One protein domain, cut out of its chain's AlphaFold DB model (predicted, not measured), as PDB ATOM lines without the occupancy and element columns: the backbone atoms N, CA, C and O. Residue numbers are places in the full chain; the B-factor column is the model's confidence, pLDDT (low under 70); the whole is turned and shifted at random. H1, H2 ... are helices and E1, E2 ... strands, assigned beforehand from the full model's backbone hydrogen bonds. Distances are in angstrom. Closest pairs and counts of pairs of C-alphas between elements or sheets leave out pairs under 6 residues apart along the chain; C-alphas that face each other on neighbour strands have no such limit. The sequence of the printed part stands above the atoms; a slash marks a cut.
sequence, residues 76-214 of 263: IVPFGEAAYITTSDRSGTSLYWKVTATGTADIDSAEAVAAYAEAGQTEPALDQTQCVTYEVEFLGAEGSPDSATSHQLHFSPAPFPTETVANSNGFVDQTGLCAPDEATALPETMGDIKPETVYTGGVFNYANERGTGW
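This is residues 76 to 214 of the 263 residues of an uncharacterized protein of Corynebacterium cystitidis DSM 20524 (UniProt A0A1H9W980). A strongly twisted, curled sheet of four antiparallel strands, E2 E3 E4 E5, has helix H1 at one end, and a long loop, residues 142 to 197, folds back along it. The 139 printed residues run E1 E2 E3 H1 E4 E5, mostly strand, with under half in named elements. The whole is compact, radius of gyration of the C-alphas 16.1 A, spans 47 by 34 by 25 A.

Begin at E1, residues 76 to 78, which pairs with no named strand. E2, 82 to 88, and E3, 94 to 107, form a hairpin; find N 85 and O 97, 3.0 A. E4, 128 to 141, is antiparallel to E3, with N 100 and O 135 at 2.9 A, and forms a hairpin with E5, 198 to 207, with N 132 and O 203 at 2.9 A. H1, 109 to 118, only grazes the sheet; every O i to N i+4 pair in it is within hydrogen-bond range.

Find C-alpha 76, where E1 begins, at (41.250, -27.230, 15.469), and C-alpha 207, where E5 ends, at (27.149, -15.001, 18.748). E3 spans 35.2 A, E4 38.3 A.

The printed part has no cut; E4 to E5 is a long link. Low pLDDT: 123 to 125, 150 to 175, 208 to 214.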
ATOM      1  N   ILE A  76      41.426 -28.625  15.875       85.19
ATOM      2  CA  ILE A  76      41.250 -27.230  15.469       85.19
ATOM      3  C   ILE A  76      42.405 -26.852  14.542       85.19
ATOM      4  O   ILE A  76      43.549 -26.724  14.982       85.19
ATOM      5  N   VAL A  77      42.100 -26.664  13.263       86.19
ATOM      6  CA  VAL A  77      43.049 -26.208  12.243       86.19
ATOM      7  C   VAL A  77      42.971 -24.680  12.139       86.19
ATOM      8  O   VAL A  77      41.897 -24.160  11.826       86.19
ATOM      9  N   PRO A  78      44.063 -23.938  12.401       89.75
ATOM     10  CA  PRO A  78      44.073 -22.478  12.322       89.75
ATOM     11  C   PRO A  78      43.729 -21.932  10.930       89.75
ATOM     12  O   PRO A  78      43.899 -22.605   9.913       89.75
ATOM     13  N   PHE A  79      43.320 -20.662  10.865       89.75
ATOM     14  CA  PHE A  79      43.172 -19.962   9.585       89.75
ATOM     15  C   PHE A  79      44.462 -19.979   8.757       89.75
ATOM     16  O   PHE A  79      45.554 -19.728   9.265       89.75
ATOM     17  N   GLY A  80      44.312 -20.227   7.456       93.75
ATOM     18  CA  GLY A  80      45.409 -20.342   6.497       93.75
ATOM     19  C   GLY A  80      46.092 -21.711   6.480       93.75
ATOM     20  O   GLY A  80      46.889 -21.963   5.577       93.75
ATOM     21  N   GLU A  81      45.776 -22.607   7.418       95.31
ATOM     22  CA  GLU A  81      46.248 -23.991   7.400       95.31
ATOM     23  C   GLU A  81      45.226 -24.921   6.730       95.31
ATOM     24  O   GLU A  81      44.022 -24.658   6.691       95.31
ATOM     25  N   ALA A  82      45.726 -26.005   6.136       94.31
ATOM     26  CA  ALA A  82      44.908 -26.966   5.408       94.31
ATOM     27  C   ALA A  82      44.559 -28.174   6.283       94.31
ATOM     28  O   ALA A  82      45.446 -28.828   6.831       94.31
ATOM     29  N   ALA A  83      43.271 -28.499   6.340       92.50
ATOM     30  CA  ALA A  83      42.762 -29.776   6.807       92.50
ATOM     31  C   ALA A  83      42.564 -30.724   5.621       92.50
ATOM     32  O   ALA A  83      42.124 -30.312   4.545       92.50
ATOM     33  N   TYR A  84      42.839 -32.004   5.833       92.44
ATOM     34  CA  TYR A  84      42.581 -33.065   4.867       92.44
ATOM     35  C   TYR A  84      41.443 -33.919   5.402       92.44
ATOM     36  O   TYR A  84      41.567 -34.502   6.476       92.44
ATOM     37  N   ILE A  85      40.331 -33.982   4.680       89.69
ATOM     38  CA  ILE A  85      39.134 -34.683   5.147       89.69
ATOM     39  C   ILE A  85      38.694 -35.734   4.139       89.69
ATOM     40  O   ILE A  85      38.839 -35.565   2.925       89.69
ATOM     41  N   THR A  86      38.138 -36.816   4.670       88.50
ATOM     42  CA  THR A  86      37.487 -37.860   3.887       88.50
ATOM     43  C   THR A  86      35.995 -37.794   4.162       88.50
ATOM     44  O   THR A  86      35.573 -37.710   5.313       88.50
ATOM     45  N   THR A  87      35.202 -37.836   3.103       85.75
ATOM     46  CA  THR A  87      33.737 -37.958   3.169       85.75
ATOM     47  C   THR A  87      33.305 -39.149   2.323       85.75
ATOM     48  O   THR A  87      34.128 -39.691   1.590       85.75
ATOM     49  N   SER A  88      32.036 -39.535   2.383       84.31
ATOM     50  CA  SER A  88      31.492 -40.609   1.552       84.31
ATOM     51  C   SER A  88      30.274 -40.104   0.793       84.31
ATOM     52  O   SER A  88      29.438 -39.402   1.361       84.31
ATOM     53  N   ASP A  89      30.159 -40.449  -0.488       82.94
ATOM     54  CA  ASP A  89      28.922 -40.207  -1.230       82.94
ATOM     55  C   ASP A  89      27.829 -41.231  -0.852       82.94
ATOM     56  O   ASP A  89      28.041 -42.157  -0.063       82.94
ATOM     57  N   ARG A  90      26.638 -41.111  -1.450       78.12
ATOM     58  CA  ARG A  90      25.511 -42.018  -1.174       78.12
ATOM     59  C   ARG A  90      25.791 -43.480  -1.550       78.12
ATOM     60  O   ARG A  90      25.133 -44.384  -1.034       78.12
ATOM     61  N   SER A  91      26.721 -43.717  -2.471       80.81
ATOM     62  CA  SER A  91      27.146 -45.059  -2.871       80.81
ATOM     63  C   SER A  91      28.187 -45.659  -1.921       80.81
ATOM     64  O   SER A  91      28.520 -46.836  -2.058       80.81
ATOM     65  N   GLY A  92      28.664 -44.879  -0.945       83.12
ATOM     66  CA  GLY A  92      29.770 -45.236  -0.064       83.12
ATOM     67  C   GLY A  92      31.142 -45.012  -0.703       83.12
ATOM     68  O   GLY A  92      32.127 -45.545  -0.200       83.12
ATOM     69  N   THR A  93      31.223 -44.264  -1.808       85.88
ATOM     70  CA  THR A  93      32.498 -43.906  -2.441       85.88
ATOM     71  C   THR A  93      33.201 -42.857  -1.589       85.88
ATOM     72  O   THR A  93      32.664 -41.764  -1.393       85.88
ATOM     73  N   SER A  94      34.411 -43.170  -1.120       88.00
ATOM     74  CA  SER A  94      35.264 -42.230  -0.392       88.00
ATOM     75  C   SER A  94      35.644 -41.052  -1.294       88.00
ATOM     76  O   SER A  94      36.156 -41.254  -2.394       88.00
ATOM     77  N   LEU A  95      35.436 -39.828  -0.824       87.69
ATOM     78  CA  LEU A  95      35.825 -38.574  -1.467       87.69
ATOM     79  C   LEU A  95      36.878 -37.882  -0.601       87.69
ATOM     80  O   LEU A  95      36.689 -37.747   0.612       87.69
ATOM     81  N   TYR A  96      37.954 -37.414  -1.221       90.25
ATOM     82  CA  TYR A  96      39.090 -36.801  -0.539       90.25
ATOM     83  C   TYR A  96      39.143 -35.310  -0.832       90.25
ATOM     84  O   TYR A  96      39.143 -34.888  -1.992       90.25
ATOM     85  N   TRP A  97      39.243 -34.516   0.226       91.00
ATOM     86  CA  TRP A  97      39.204 -33.064   0.138       91.00
ATOM     87  C   TRP A  97      40.347 -32.437   0.915       91.00
ATOM     88  O   TRP A  97      40.804 -32.962   1.934       91.00
ATOM     89  N   LYS A  98      40.760 -31.267   0.448       92.75
ATOM     90  CA  LYS A  98      41.593 -30.331   1.191       92.75
ATOM     91  C   LYS A  98      40.780 -29.072   1.442       92.75
ATOM     92  O   LYS A  98      40.184 -28.525   0.519       92.75
ATOM     93  N   VAL A  99      40.751 -28.634   2.691       91.31
ATOM     94  CA  VAL A  99      39.920 -27.519   3.138       91.31
ATOM     95  C   VAL A  99      40.781 -26.552   3.923       91.31
ATOM     96  O   VAL A  99      41.480 -26.951   4.851       91.31
ATOM     97  N   THR A 100      40.713 -25.274   3.580       92.31
ATOM     98  CA  THR A 100      41.439 -24.212   4.272       92.31
ATOM     99  C   THR A 100      40.458 -23.127   4.668       92.31
ATOM    100  O   THR A 100      39.844 -22.503   3.809       92.31
ATOM    101  N   ALA A 101      40.313 -22.873   5.968       90.69
ATOM    102  CA  ALA A 101      39.617 -21.677   6.427       90.69
ATOM    103  C   ALA A 101      40.500 -20.464   6.104       90.69
ATOM    104  O   ALA A 101      41.640 -20.389   6.563       90.69
ATOM    105  N   THR A 102      40.012 -19.525   5.300       91.75
ATOM    106  CA  THR A 102      40.825 -18.413   4.781       91.75
ATOM    107  C   THR A 102      40.704 -17.138   5.599       91.75
ATOM    108  O   THR A 102      41.624 -16.320   5.593       91.75
ATOM    109  N   GLY A 103      39.616 -16.974   6.346       88.69
ATOM    110  CA  GLY A 103      39.455 -15.845   7.249       88.69
ATOM    111  C   GLY A 103      38.023 -15.650   7.717       88.69
ATOM    112  O   GLY A 103      37.161 -16.515   7.542       88.69
ATOM    113  N   THR A 104      37.800 -14.482   8.311       89.19
ATOM    114  CA  THR A 104      36.486 -14.025   8.749       89.19
ATOM    115  C   THR A 104      36.173 -12.647   8.176       89.19
ATOM    116  O   THR A 104      37.070 -11.841   7.912       89.19
ATOM    117  N   ALA A 105      34.888 -12.381   7.978       89.12
ATOM    118  CA  ALA A 105      34.371 -11.071   7.621       89.12
ATOM    119  C   ALA A 105      33.151 -10.764   8.486       89.12
ATOM    120  O   ALA A 105      32.211 -11.555   8.524       89.12
ATOM    121  N   ASP A 106      33.162  -9.620   9.165       88.12
ATOM    122  CA  ASP A 106      32.009  -9.173   9.941       88.12
ATOM    123  C   ASP A 106      30.826  -8.889   9.011       88.12
ATOM    124  O   ASP A 106      30.978  -8.265   7.954       88.12
ATOM    125  N   ILE A 107      29.641  -9.318   9.433       86.81
ATOM    126  CA  ILE A 107      28.371  -8.939   8.817       86.81
ATOM    127  C   ILE A 107      27.662  -7.985   9.766       86.81
ATOM    128  O   ILE A 107      27.716  -8.143  10.986       86.81
ATOM    129  N   ASP A 108      26.982  -6.993   9.202       86.62
ATOM    130  CA  ASP A 108      26.086  -6.147   9.975       86.62
ATOM    131  C   ASP A 108      24.906  -6.979  10.502       86.62
ATOM    132  O   ASP A 108      24.160  -7.575   9.724       86.62
ATOM    133  N   SER A 109      24.715  -7.012  11.823       82.81
ATOM    134  CA  SER A 109      23.675  -7.839  12.442       82.81
ATOM    135  C   SER A 109      22.270  -7.509  11.920       82.81
ATOM    136  O   SER A 109      21.433  -8.403  11.843       82.81
ATOM    137  N   ALA A 110      21.993  -6.264  11.501       85.31
ATOM    138  CA  ALA A 110      20.696  -5.918  10.918       85.31
ATOM    139  C   ALA A 110      20.537  -6.456   9.484       85.31
ATOM    140  O   ALA A 110      19.430  -6.836   9.103       85.31
ATOM    141  N   GLU A 111      21.618  -6.527   8.699       85.62
ATOM    142  CA  GLU A 111      21.629  -7.228   7.404       85.62
ATOM    143  C   GLU A 111      21.385  -8.730   7.591       85.62
ATOM    144  O   GLU A 111      20.550  -9.297   6.885       85.62
ATOM    145  N   ALA A 112      22.033  -9.349   8.581       82.38
ATOM    146  CA  ALA A 112      21.810 -10.754   8.908       82.38
ATOM    147  C   ALA A 112      20.352 -11.017   9.321       82.38
ATOM    148  O   ALA A 112      19.685 -11.857   8.722       82.38
ATOM    149  N   VAL A 113      19.818 -10.254  10.278       82.12
ATOM    150  CA  VAL A 113      18.418 -10.370  10.731       82.12
ATOM    151  C   VAL A 113      17.433 -10.220   9.565       82.12
ATOM    152  O   VAL A 113      16.517 -11.030   9.427       82.12
ATOM    153  N   ALA A 114      17.647  -9.241   8.678       84.00
ATOM    154  CA  ALA A 114      16.787  -9.044   7.513       84.00
ATOM    155  C   ALA A 114      16.774 -10.266   6.578       84.00
ATOM    156  O   ALA A 114      15.702 -10.661   6.119       84.00
ATOM    157  N   ALA A 115      17.926 -10.892   6.329       81.44
ATOM    158  CA  ALA A 115      18.006 -12.095   5.502       81.44
ATOM    159  C   ALA A 115      17.285 -13.300   6.137       81.44
ATOM    160  O   ALA A 115      16.586 -14.035   5.438       81.44
ATOM    161  N   TYR A 116      17.378 -13.473   7.462       76.19
ATOM    162  CA  TYR A 116      16.618 -14.504   8.187       76.19
ATOM    163  C   TYR A 116      15.103 -14.275   8.087       76.19
ATOM    164  O   TYR A 116      14.346 -15.212   7.817       76.19
ATOM    165  N   ALA A 117      14.661 -13.023   8.232       81.62
ATOM    166  CA  ALA A 117      13.257 -12.659   8.079       81.62
ATOM    167  C   ALA A 117      12.747 -12.913   6.648       81.62
ATOM    168  O   ALA A 117      11.640 -13.426   6.468       81.62
ATOM    169  N   GLU A 118      13.551 -12.609   5.621       82.19
ATOM    170  CA  GLU A 118      13.230 -12.912   4.217       82.19
ATOM    171  C   GLU A 118      13.133 -14.422   3.950       82.19
ATOM    172  O   GLU A 118      12.273 -14.852   3.177       82.19
ATOM    173  N   ALA A 119      13.944 -15.232   4.635       76.81
ATOM    174  CA  ALA A 119      13.877 -16.693   4.595       76.81
ATOM    175  C   ALA A 119      12.692 -17.282   5.391       76.81
ATOM    176  O   ALA A 119      12.475 -18.494   5.366       76.81
ATOM    177  N   GLY A 120      11.905 -16.451   6.085       77.25
ATOM    178  CA  GLY A 120      10.771 -16.888   6.903       77.25
ATOM    179  C   GLY A 120      11.178 -17.587   8.200       77.25
ATOM    180  O   GLY A 120      10.378 -18.342   8.754       77.25
ATOM    181  N   GLN A 121      12.405 -17.361   8.670       71.75
ATOM    182  CA  GLN A 121      12.904 -17.899   9.931       71.75
ATOM    183  C   GLN A 121      12.686 -16.905  11.074       71.75
ATOM    184  O   GLN A 121      12.651 -15.691  10.870       71.75
ATOM    185  N   THR A 122      12.514 -17.424  12.291       73.88
ATOM    186  CA  THR A 122      12.394 -16.600  13.498       73.88
ATOM    187  C   THR A 122      13.712 -15.873  13.747       73.88
ATOM    188  O   THR A 122      14.752 -16.520  13.803       73.88
ATOM    189  N   GLU A 123      13.662 -14.548  13.900       66.56
ATOM    190  CA  GLU A 123      14.839 -13.704  14.122       66.56
ATOM    191  C   GLU A 123      15.552 -14.112  15.424       66.56
ATOM    192  O   GLU A 123      14.992 -13.926  16.511       66.56
ATOM    193  N   PRO A 124      16.778 -14.661  15.363       68.06
ATOM    194  CA  PRO A 124      17.566 -14.816  16.570       68.06
ATOM    195  C   PRO A 124      17.988 -13.431  17.083       68.06
ATOM    196  O   PRO A 124      18.184 -12.494  16.308       68.06
ATOM    197  N   ALA A 125      18.159 -13.294  18.400       68.94
ATOM    198  CA  ALA A 125      18.843 -12.134  18.967       68.94
ATOM    199  C   ALA A 125      20.333 -12.221  18.588       68.94
ATOM    200  O   ALA A 125      21.112 -12.931  19.228       68.94
ATOM    201  N   LEU A 126      20.689 -11.575  17.475       72.94
ATOM    202  CA  LEU A 126      22.034 -11.559  16.910       72.94
ATOM    203  C   LEU A 126      22.771 -10.298  17.362       72.94
ATOM    204  O   LEU A 126      22.495  -9.208  16.864       72.94
ATOM    205  N   ASP A 127      23.741 -10.441  18.263       73.44
ATOM    206  CA  ASP A 127      24.598  -9.313  18.648       73.44
ATOM    207  C   ASP A 127      25.778  -9.156  17.706       73.44
ATOM    208  O   ASP A 127      26.163  -8.038  17.357       73.44
ATOM    209  N   GLN A 128      26.362 -10.281  17.295       74.62
ATOM    210  CA  GLN A 128      27.532 -10.320  16.429       74.62
ATOM    211  C   GLN A 128      27.380 -11.431  15.402       74.62
ATOM    212  O   GLN A 128      27.007 -12.558  15.731       74.62
ATOM    213  N   THR A 129      27.702 -11.105  14.156       82.62
ATOM    214  CA  THR A 129      27.589 -12.014  13.017       82.62
ATOM    215  C   THR A 129      28.833 -11.922  12.154       82.62
ATOM    216  O   THR A 129      29.324 -10.826  11.891       82.62
ATOM    217  N   GLN A 130      29.336 -13.064  11.699       86.69
ATOM    218  CA  GLN A 130      30.503 -13.148  10.833       86.69
ATOM    219  C   GLN A 130      30.325 -14.238   9.779       86.69
ATOM    220  O   GLN A 130      29.766 -15.302  10.040       86.69
ATOM    221  N   CYS A 131      30.879 -14.002   8.602       87.88
ATOM    222  CA  CYS A 131      31.160 -15.055   7.646       87.88
ATOM    223  C   CYS A 131      32.530 -15.637   7.923       87.88
ATOM    224  O   CYS A 131      33.504 -14.899   8.043       87.88
ATOM    225  N   VAL A 132      32.614 -16.958   7.946       86.88
ATOM    226  CA  VAL A 132      33.876 -17.686   7.867       86.88
ATOM    227  C   VAL A 132      34.014 -18.188   6.440       86.88
ATOM    228  O   VAL A 132      33.124 -18.880   5.949       86.88
ATOM    229  N   THR A 133      35.091 -17.812   5.758       89.56
ATOM    230  CA  THR A 133      35.332 -18.209   4.367       89.56
ATOM    231  C   THR A 133      36.258 -19.412   4.295       89.56
ATOM    232  O   THR A 133      37.193 -19.544   5.090       89.56
ATOM    233  N   TYR A 134      36.018 -20.275   3.315       88.75
ATOM    234  CA  TYR A 134      36.772 -21.502   3.091       88.75
ATOM    235  C   TYR A 134      37.202 -21.606   1.636       88.75
ATOM    236  O   TYR A 134      36.457 -21.239   0.730       88.75
ATOM    237  N   GLU A 135      38.387 -22.160   1.431       92.50
ATOM    238  CA  GLU A 135      38.826 -22.749   0.174       92.50
ATOM    239  C   GLU A 135      38.684 -24.267   0.272       92.50
ATOM    240  O   GLU A 135      39.073 -24.873   1.272       92.50
ATOM    241  N   VAL A 136      38.111 -24.879  -0.758       91.12
ATOM    242  CA  VAL A 136      37.822 -26.310  -0.833       91.12
ATOM    243  C   VAL A 136      38.376 -26.846  -2.141       91.12
ATOM    244  O   VAL A 136      38.005 -26.396  -3.220       91.12
ATOM    245  N   GLU A 137      39.251 -27.832  -2.052       92.81
ATOM    246  CA  GLU A 137      39.889 -28.471  -3.195       92.81
ATOM    247  C   GLU A 137      39.535 -29.961  -3.202       92.81
ATOM    248  O   GLU A 137      39.761 -30.675  -2.219       92.81
ATOM    249  N   PHE A 138      38.971 -30.433  -4.316       91.12
ATOM    250  CA  PHE A 138      38.692 -31.852  -4.519       91.12
ATOM    251  C   PHE A 138      39.954 -32.572  -4.987       91.12
ATOM    252  O   PHE A 138      40.495 -32.275  -6.059       91.12
ATOM    253  N   LEU A 139      40.411 -33.533  -4.186       91.50
ATOM    254  CA  LEU A 139      41.661 -34.242  -4.431       91.50
ATOM    255  C   LEU A 139      41.459 -35.576  -5.157       91.50
ATOM    256  O   LEU A 139      42.400 -36.097  -5.751       91.50
ATOM    257  N   GLY A 140      40.252 -36.142  -5.107       90.56
ATOM    258  CA  GLY A 140      39.934 -37.404  -5.771       90.56
ATOM    259  C   GLY A 140      38.860 -38.214  -5.058       90.56
ATOM    260  O   GLY A 140      38.304 -37.793  -4.043       90.56
ATOM    261  N   ALA A 141      38.577 -39.399  -5.595       90.06
ATOM    262  CA  ALA A 141      37.618 -40.344  -5.034       90.06
ATOM    263  C   ALA A 141      38.085 -41.791  -5.216       90.06
ATOM    264  O   ALA A 141      38.731 -42.113  -6.215       90.06
ATOM    265  N   GLU A 142      37.717 -42.667  -4.280       89.31
ATOM    266  CA  GLU A 142      37.936 -44.116  -4.355       89.31
ATOM    267  C   GLU A 142      36.903 -44.789  -5.257       89.31
ATOM    268  O   GLU A 142      36.002 -45.494  -4.811       89.31
ATOM    269  N   GLY A 143      37.024 -44.526  -6.558       85.75
ATOM    270  CA  GLY A 143      36.117 -45.024  -7.584       85.75
ATOM    271  C   GLY A 143      35.508 -43.907  -8.425       85.75
ATOM    272  O   GLY A 143      36.089 -42.840  -8.607       85.75
ATOM    273  N   SER A 144      34.342 -44.186  -9.007       84.75
ATOM    274  CA  SER A 144      33.562 -43.185  -9.738       84.75
ATOM    275  C   SER A 144      32.494 -42.630  -8.801       84.75
ATOM    276  O   SER A 144      31.559 -43.374  -8.501       84.75
ATOM    277  N   PRO A 145      32.612 -41.371  -8.343       81.31
ATOM    278  CA  PRO A 145      31.584 -40.774  -7.508       81.31
ATOM    279  C   PRO A 145      30.265 -40.730  -8.277       81.31
ATOM    280  O   PRO A 145      30.246 -40.538  -9.501       81.31
ATOM    281  N   ASP A 146      29.152 -40.892  -7.572       81.25
ATOM    282  CA  ASP A 146      27.846 -40.695  -8.181       81.25
ATOM    283  C   ASP A 146      27.682 -39.221  -8.568       81.25
ATOM    284  O   ASP A 146      27.452 -38.348  -7.732       81.25
ATOM    285  N   SER A 147      27.780 -38.947  -9.871       78.06
ATOM    286  CA  SER A 147      27.678 -37.598 -10.437       78.06
ATOM    287  C   SER A 147      26.396 -36.850 -10.057       78.06
ATOM    288  O   SER A 147      26.406 -35.622 -10.052       78.06
ATOM    289  N   ALA A 148      25.310 -37.566  -9.738       75.44
ATOM    290  CA  ALA A 148      24.033 -36.975  -9.340       75.44
ATOM    291  C   ALA A 148      23.922 -36.742  -7.826       75.44
ATOM    292  O   ALA A 148      22.953 -36.126  -7.373       75.44
ATOM    293  N   THR A 149      24.875 -37.239  -7.035       74.44
ATOM    294  CA  THR A 149      24.870 -37.023  -5.592       74.44
ATOM    295  C   THR A 149      25.199 -35.561  -5.304       74.44
ATOM    296  O   THR A 149      26.253 -35.044  -5.689       74.44
ATOM    297  N   SER A 150      24.259 -34.899  -4.624       66.81
ATOM    298  CA  SER A 150      24.535 -33.632  -3.960       66.81
ATOM    299  C   SER A 150      25.518 -33.910  -2.835       66.81
ATOM    300  O   SER A 150      25.283 -34.798  -2.013       66.81
ATOM    301  N   HIS A 151      26.629 -33.188  -2.827       64.75
ATOM    302  CA  HIS A 151      27.568 -33.246  -1.721       64.75
ATOM    303  C   HIS A 151      27.291 -32.047  -0.824       64.75
ATOM    304  O   HIS A 151      27.213 -30.909  -1.282       64.75
ATOM    305  N   GLN A 152      27.118 -32.313   0.463       63.25
ATOM    306  CA  GLN A 152      27.090 -31.266   1.469       63.25
ATOM    307  C   GLN A 152      28.349 -31.433   2.302       63.25
ATOM    308  O   GLN A 152      28.477 -32.370   3.089       63.25
ATOM    309  N   LEU A 153      29.322 -30.555   2.067       64.94
ATOM    310  CA  LEU A 153      30.444 -30.415   2.979       64.94
ATOM    311  C   LEU A 153      29.987 -29.511   4.117       64.94
ATOM    312  O   LEU A 153      29.736 -28.323   3.925       64.94
ATOM    313  N   HIS A 154      29.845 -30.099   5.299       65.81
ATOM    314  CA  HIS A 154      29.518 -29.359   6.505       65.81
ATOM    315  C   HIS A 154      30.815 -28.948   7.196       65.81
ATOM    316  O   HIS A 154      31.591 -29.796   7.637       65.81
ATOM    317  N   PHE A 155      31.043 -27.642   7.298       66.31
ATOM    318  CA  PHE A 155      32.165 -27.086   8.044       66.31
ATOM    319  C   PHE A 155      31.658 -26.508   9.358       66.31
ATOM    320  O   PHE A 155      30.705 -25.730   9.372       66.31
ATOM    321  N   SER A 156      32.306 -26.883  10.459       65.12
ATOM    322  CA  SER A 156      32.045 -26.290  11.767       65.12
ATOM    323  C   SER A 156      33.185 -25.318  12.089       65.12
ATOM    324  O   SER A 156      34.347 -25.735  12.154       65.12
ATOM    325  N   PRO A 157      32.910 -24.009  12.217       60.56
ATOM    326  CA  PRO A 157      33.900 -23.073  12.720       60.56
ATOM    327  C   PRO A 157      34.290 -23.463  14.145       60.56
ATOM    328  O   PRO A 157      33.414 -23.654  14.985       60.56
ATOM    329  N   ALA A 158      35.590 -23.555  14.424       60.09
ATOM    330  CA  ALA A 158      36.053 -23.909  15.760       60.09
ATOM    331  C   ALA A 158      35.701 -22.793  16.760       60.09
ATOM    332  O   ALA A 158      36.119 -21.641  16.541       60.09
ATOM    333  N   PRO A 159      34.980 -23.100  17.856       60.31
ATOM    334  CA  PRO A 159      34.664 -22.114  18.876       60.31
ATOM    335  C   PRO A 159      35.934 -21.623  19.578       60.31
ATOM    336  O   PRO A 159      36.922 -22.345  19.717       60.31
ATOM    337  N   PHE A 160      35.907 -20.384  20.072       51.56
ATOM    338  CA  PHE A 160      36.979 -19.875  20.925       51.56
ATOM    339  C   PHE A 160      37.007 -20.673  22.243       51.56
ATOM    340  O   PHE A 160      35.954 -20.827  22.872       51.56
ATOM    341  N   PRO A 161      38.175 -21.138  22.725       48.72
ATOM    342  CA  PRO A 161      38.282 -21.775  24.032       48.72
ATOM    343  C   PRO A 161      38.112 -20.709  25.121       48.72
ATOM    344  O   PRO A 161      39.074 -20.104  25.592       48.72
ATOM    345  N   THR A 162      36.870 -20.436  25.505       44.53
ATOM    346  CA  THR A 162      36.534 -19.617  26.672       44.53
ATOM    347  C   THR A 162      35.635 -20.424  27.600       44.53
ATOM    348  O   THR A 162      34.929 -21.325  27.161       44.53
ATOM    349  N   GLU A 163      35.655 -20.116  28.899       45.41
ATOM    350  CA  GLU A 163      34.782 -20.755  29.902       45.41
ATOM    351  C   GLU A 163      33.283 -20.430  29.708       45.41
ATOM    352  O   GLU A 163      32.435 -20.881  30.475       45.41
ATOM    353  N   THR A 164      32.945 -19.639  28.688       41.75
ATOM    354  CA  THR A 164      31.582 -19.295  28.285       41.75
ATOM    355  C   THR A 164      31.126 -20.173  27.129       41.75
ATOM    356  O   THR A 164      31.874 -20.381  26.178       41.75
ATOM    357  N   VAL A 165      29.887 -20.667  27.209       44.59
ATOM    358  CA  VAL A 165      29.244 -21.525  26.205       44.59
ATOM    359  C   VAL A 165      29.355 -20.872  24.822       44.59
ATOM    360  O   VAL A 165      28.686 -19.880  24.530       44.59
ATOM    361  N   ALA A 166      30.241 -21.393  23.978       45.34
ATOM    362  CA  ALA A 166      30.387 -20.928  22.611       45.34
ATOM    363  C   ALA A 166      29.250 -21.522  21.772       45.34
ATOM    364  O   ALA A 166      29.332 -22.649  21.297       45.34
ATOM    365  N   ASN A 167      28.166 -20.761  21.616       50.41
ATOM    366  CA  ASN A 167      27.032 -21.121  20.764       50.41
ATOM    367  C   ASN A 167      27.321 -20.752  19.298       50.41
ATOM    368  O   ASN A 167      26.587 -19.964  18.709       50.41
ATOM    369  N   SER A 168      28.421 -21.241  18.723       50.06
ATOM    370  CA  SER A 168      28.693 -21.059  17.293       50.06
ATOM    371  C   SER A 168      28.014 -22.177  16.507       50.06
ATOM    372  O   SER A 168      28.533 -23.291  16.431       50.06
ATOM    373  N   ASN A 169      26.856 -21.882  15.918       53.22
ATOM    374  CA  ASN A 169      26.233 -22.756  14.930       53.22
ATOM    375  C   ASN A 169      26.632 -22.274  13.537       53.22
ATOM    376  O   ASN A 169      26.217 -21.203  13.099       53.22
ATOM    377  N   GLY A 170      27.460 -23.066  12.860       50.97
ATOM    378  CA  GLY A 170      27.808 -22.845  11.467       50.97
ATOM    379  C   GLY A 170      26.814 -23.545  10.551       50.97
ATOM    380  O   GLY A 170      26.692 -24.768  10.609       50.97
ATOM    381  N   PHE A 171      26.139 -22.797   9.682       52.59
ATOM    382  CA  PHE A 171      25.383 -23.373   8.571       52.59
ATOM    383  C   PHE A 171      25.989 -22.929   7.242       52.59
ATOM    384  O   PHE A 171      26.420 -21.781   7.100       52.59
ATOM    385  N   VAL A 172      26.013 -23.844   6.267       57.97
ATOM    386  CA  VAL A 172      26.299 -23.486   4.873       57.97
ATOM    387  C   VAL A 172      25.268 -22.447   4.473       57.97
ATOM    388  O   VAL A 172      24.063 -22.693   4.569       57.97
ATOM    389  N   ASP A 173      25.748 -21.266   4.111       60.22
ATOM    390  CA  ASP A 173      24.876 -20.130   3.896       60.22
ATOM    391  C   ASP A 173      24.002 -20.330   2.648       60.22
ATOM    392  O   ASP A 173      24.460 -20.223   1.513       60.22
ATOM    393  N   GLN A 174      22.720 -20.608   2.882       54.41
ATOM    394  CA  GLN A 174      21.694 -20.694   1.839       54.41
ATOM    395  C   GLN A 174      21.064 -19.329   1.526       54.41
ATOM    396  O   GLN A 174      20.325 -19.200   0.552       54.41
ATOM    397  N   THR A 175      21.321 -18.317   2.360       60.31
ATOM    398  CA  THR A 175      20.753 -16.969   2.221       60.31
ATOM    399  C   THR A 175      21.573 -16.080   1.286       60.31
ATOM    400  O   THR A 175      21.077 -15.056   0.818       60.31
ATOM    401  N   GLY A 176      22.811 -16.471   0.978       72.38
ATOM    402  CA  GLY A 176      23.728 -15.714   0.129       72.38
ATOM    403  C   GLY A 176      24.525 -14.627   0.862       72.38
ATOM    404  O   GLY A 176      25.282 -13.902   0.221       72.38
ATOM    405  N   LEU A 177      24.368 -14.496   2.183       77.44
ATOM    406  CA  LEU A 177      25.121 -13.576   3.043       77.44
ATOM    407  C   LEU A 177      26.637 -13.837   3.071       77.44
ATOM    408  O   LEU A 177      27.432 -12.902   3.034       77.44
ATOM    409  N   CYS A 178      27.020 -15.104   3.157       82.19
ATOM    410  CA  CYS A 178      28.382 -15.626   3.149       82.19
ATOM    411  C   CYS A 178      28.710 -16.402   1.876       82.19
ATOM    412  O   CYS A 178      29.807 -16.954   1.773       82.19
ATOM    413  N   ALA A 179      27.786 -16.458   0.914       76.69
ATOM    414  CA  ALA A 179      28.046 -17.105  -0.354       76.69
ATOM    415  C   ALA A 179      29.258 -16.461  -1.048       76.69
ATOM    416  O   ALA A 179      29.380 -15.232  -1.116       76.69
ATOM    417  N   PRO A 180      30.175 -17.285  -1.565       72.38
ATOM    418  CA  PRO A 180      31.279 -16.800  -2.373       72.38
ATOM    419  C   PRO A 180      30.780 -16.194  -3.693       72.38
ATOM    420  O   PRO A 180      29.612 -16.312  -4.060       72.38
ATOM    421  N   ASP A 181      31.700 -15.592  -4.448       77.00
ATOM    422  CA  ASP A 181      31.451 -15.276  -5.857       77.00
ATOM    423  C   ASP A 181      31.001 -16.551  -6.599       77.00
ATOM    424  O   ASP A 181      31.650 -17.597  -6.498       77.00
ATOM    425  N   GLU A 182      29.893 -16.472  -7.347       75.94
ATOM    426  CA  GLU A 182      29.325 -17.602  -8.096       75.94
ATOM    427  C   GLU A 182      30.360 -18.276  -9.011       75.94
ATOM    428  O   GLU A 182      30.295 -19.483  -9.242       75.94
ATOM    429  N   ALA A 183      31.343 -17.523  -9.519       77.75
ATOM    430  CA  ALA A 183      32.381 -18.054 -10.397       77.75
ATOM    431  C   ALA A 183      33.322 -19.052  -9.703       77.75
ATOM    432  O   ALA A 183      33.949 -19.869 -10.382       77.75
ATOM    433  N   THR A 184      33.440 -18.977  -8.377       86.50
ATOM    434  CA  THR A 184      34.304 -19.839  -7.564       86.50
ATOM    435  C   THR A 184      33.519 -20.656  -6.546       86.50
ATOM    436  O   THR A 184      34.131 -21.333  -5.724       86.50
ATOM    437  N   ALA A 185      32.188 -20.621  -6.572       87.06
ATOM    438  CA  ALA A 185      31.358 -21.412  -5.676       87.06
ATOM    439  C   ALA A 185      31.559 -22.916  -5.910       87.06
ATOM    440  O   ALA A 185      31.689 -23.369  -7.052       87.06
ATOM    441  N   LEU A 186      31.579 -23.693  -4.825       84.19
ATOM    442  CA  LEU A 186      31.549 -25.151  -4.903       84.19
ATOM    443  C   LEU A 186      30.243 -25.588  -5.602       84.19
ATOM    444  O   LEU A 186      29.169 -25.189  -5.145       84.19
ATOM    445  N   PRO A 187      30.302 -26.355  -6.710       85.81
ATOM    446  CA  PRO A 187      29.106 -26.827  -7.399       85.81
ATOM    447  C   PRO A 187      28.223 -27.660  -6.472       85.81
ATOM    448  O   PRO A 187      28.718 -28.253  -5.531       85.81
ATOM    449  N   GLU A 188      26.928 -27.782  -6.753       82.00
ATOM    450  CA  GLU A 188      26.046 -28.608  -5.911       82.00
ATOM    451  C   GLU A 188      26.223 -30.113  -6.159       82.00
ATOM    452  O   GLU A 188      25.937 -30.935  -5.285       82.00
ATOM    453  N   THR A 189      26.672 -30.493  -7.360       83.62
ATOM    454  CA  THR A 189      26.767 -31.892  -7.789       83.62
ATOM    455  C   THR A 189      28.214 -32.324  -7.976       83.62
ATOM    456  O   THR A 189      29.058 -31.557  -8.440       83.62
ATOM    457  N   MET A 190      28.502 -33.587  -7.656       85.81
ATOM    458  CA  MET A 190      29.837 -34.158  -7.870       85.81
ATOM    459  C   MET A 190      30.251 -34.180  -9.346       85.81
ATOM    460  O   MET A 190      31.439 -34.094  -9.642       85.81
ATOM    461  N   GLY A 191      29.299 -34.277 -10.281       87.31
ATOM    462  CA  GLY A 191      29.591 -34.293 -11.719       87.31
ATOM    463  C   GLY A 191      30.166 -32.979 -12.258       87.31
ATOM    464  O   GLY A 191      30.864 -32.993 -13.274       87.31
ATOM    465  N   ASP A 192      29.902 -31.867 -11.573       89.06
ATOM    466  CA  ASP A 192      30.371 -30.532 -11.955       89.06
ATOM    467  C   ASP A 192      31.711 -30.158 -11.297       89.06
ATOM    468  O   ASP A 192      32.343 -29.161 -11.669       89.06
ATOM    469  N   ILE A 193      32.169 -30.970 -10.339       88.88
ATOM    470  CA  ILE A 193      33.444 -30.775  -9.660       88.88
ATOM    471  C   ILE A 193      34.588 -31.223 -10.555       88.88
ATOM    472  O   ILE A 193      34.611 -32.319 -11.116       88.88
ATOM    473  N   LYS A 194      35.590 -30.356 -10.655       88.19
ATOM    474  CA  LYS A 194      36.818 -30.598 -11.392       88.19
ATOM    475  C   LYS A 194      37.942 -30.866 -10.393       88.19
ATOM    476  O   LYS A 194      38.109 -30.081  -9.459       88.19
ATOM    477  N   PRO A 195      38.733 -31.931 -10.595       84.88
ATOM    478  CA  PRO A 195      39.956 -32.142  -9.829       84.88
ATOM    479  C   PRO A 195      40.862 -30.907  -9.877       84.88
ATOM    480  O   PRO A 195      40.865 -30.187 -10.880       84.88
ATOM    481  N   GLU A 196      41.616 -30.675  -8.800       84.69
ATOM    482  CA  GLU A 196      42.611 -29.587  -8.684       84.69
ATOM    483  C   GLU A 196      42.026 -28.166  -8.823       84.69
ATOM    484  O   GLU A 196      42.758 -27.183  -8.935       84.69
ATOM    485  N   THR A 197      40.697 -28.031  -8.833       90.69
ATOM    486  CA  THR A 197      40.030 -26.730  -8.799       90.69
ATOM    487  C   THR A 197      39.769 -26.348  -7.353       90.69
ATOM    488  O   THR A 197      39.193 -27.124  -6.590       90.69
ATOM    489  N   VAL A 198      40.196 -25.139  -6.990       92.62
ATOM    490  CA  VAL A 198      39.887 -24.546  -5.692       92.62
ATOM    491  C   VAL A 198      38.554 -23.833  -5.804       92.62
ATOM    492  O   VAL A 198      38.399 -22.867  -6.554       92.62
ATOM    493  N   TYR A 199      37.599 -24.340  -5.050       90.88
ATOM    494  CA  TYR A 199      36.314 -23.724  -4.823       90.88
ATOM    495  C   TYR A 199      36.361 -22.905  -3.550       90.88
ATOM    496  O   TYR A 199      37.221 -23.074  -2.690       90.88
ATOM    497  N   THR A 200      35.403 -22.015  -3.428       89.31
ATOM    498  CA  THR A 200      35.205 -21.177  -2.261       89.31
ATOM    499  C   THR A 200      33.856 -21.511  -1.654       89.31
ATOM    500  O   THR A 200      32.945 -21.977  -2.341       89.31
ATOM    501  N   GLY A 201      33.748 -21.306  -0.352       85.25
ATOM    502  CA  GLY A 201      32.522 -21.468   0.409       85.25
ATOM    503  C   GLY A 201      32.517 -20.514   1.589       85.25
ATOM    504  O   GLY A 201      33.552 -19.954   1.959       85.25
ATOM    505  N   GLY A 202      31.347 -20.337   2.188       84.56
ATOM    506  CA  GLY A 202      31.202 -19.537   3.388       84.56
ATOM    507  C   GLY A 202      30.197 -20.156   4.340       84.56
ATOM    508  O   GLY A 202      29.188 -20.730   3.928       84.56
ATOM    509  N   VAL A 203      30.501 -20.041   5.624       82.62
ATOM    510  CA  VAL A 203      29.615 -20.437   6.711       82.62
ATOM    511  C   VAL A 203      29.275 -19.193   7.502       82.62
ATOM    512  O   VAL A 203      30.164 -18.445   7.917       82.62
ATOM    513  N   PHE A 204      27.982 -18.979   7.706       80.69
ATOM    514  CA  PHE A 204      27.507 -17.951   8.612       80.69
ATOM    515  C   PHE A 204      27.713 -18.428  10.049       80.69
ATOM    516  O   PHE A 204      27.304 -19.533  10.405       80.69
ATOM    517  N   ASN A 205      28.359 -17.603  10.863       80.06
ATOM    518  CA  ASN A 205      28.577 -17.842  12.278       80.06
ATOM    519  C   ASN A 205      28.082 -16.629  13.070       80.06
ATOM    520  O   ASN A 205      28.273 -15.482  12.663       80.06
ATOM    521  N   TYR A 206      27.461 -16.868  14.216       75.38
ATOM    522  CA  TYR A 206      26.894 -15.814  15.042       75.38
ATOM    523  C   TYR A 206      27.149 -16.058  16.525       75.38
ATOM    524  O   TYR A 206      27.363 -17.185  16.965       75.38
ATOM    525  N   ALA A 207      27.116 -14.975  17.295       71.31
ATOM    526  CA  ALA A 207      27.149 -15.001  18.748       71.31
ATOM    527  C   ALA A 207      25.919 -14.273  19.308       71.31
ATOM    528  O   ALA A 207      25.495 -13.241  18.779       71.31
ATOM    529  N   ASN A 208      25.353 -14.829  20.381       66.31
ATOM    530  CA  ASN A 208      24.278 -14.216  21.162       66.31
ATOM    531  C   ASN A 208      24.829 -13.536  22.428       66.31
ATOM    532  O   ASN A 208      25.998 -13.719  22.770       66.31
ATOM    533  N   GLU A 209      23.960 -12.838  23.169       60.94
ATOM    534  CA  GLU A 209      24.303 -12.021  24.354       60.94
ATOM    535  C   GLU A 209      25.092 -12.781  25.439       60.94
ATOM    536  O   GLU A 209      25.711 -12.177  26.317       60.94
ATOM    537  N   ARG A 210      25.075 -14.121  25.397       55.47
ATOM    538  CA  ARG A 210      25.700 -15.015  26.378       55.47
ATOM    539  C   ARG A 210      27.095 -15.531  25.978       55.47
ATOM    540  O   ARG A 210      27.710 -16.212  26.799       55.47
ATOM    541  N   GLY A 211      27.615 -15.246  24.778       53.41
ATOM    542  CA  GLY A 211      28.839 -15.897  24.280       53.41
ATOM    543  C   GLY A 211      29.769 -15.028  23.428       53.41
ATOM    544  O   GLY A 211      29.361 -14.069  22.786       53.41
ATOM    545  N   THR A 212      31.052 -15.408  23.391       52.81
ATOM    546  CA  THR A 212      32.060 -14.876  22.453       52.81
ATOM    547  C   THR A 212      32.386 -15.951  21.412       52.81
ATOM    548  O   THR A 212      33.352 -16.695  21.526       52.81
ATOM    549  N   GLY A 213      31.522 -16.090  20.406       54.03
ATOM    550  CA  GLY A 213      31.579 -17.162  19.402       54.03
ATOM    551  C   GLY A 213      32.492 -16.870  18.210       54.03
ATOM    552  O   GLY A 213      32.093 -17.099  17.067       54.03
ATOM    553  N   TRP A 214      33.689 -16.317  18.429       62.91
ATOM    554  CA  TRP A 214      34.585 -16.019  17.311       62.91
ATOM    555  C   TRP A 214      35.220 -17.298  16.767       62.91
ATOM    556  O   TRP A 214      35.857 -18.037  17.518       62.91
TER     557      TRP A 214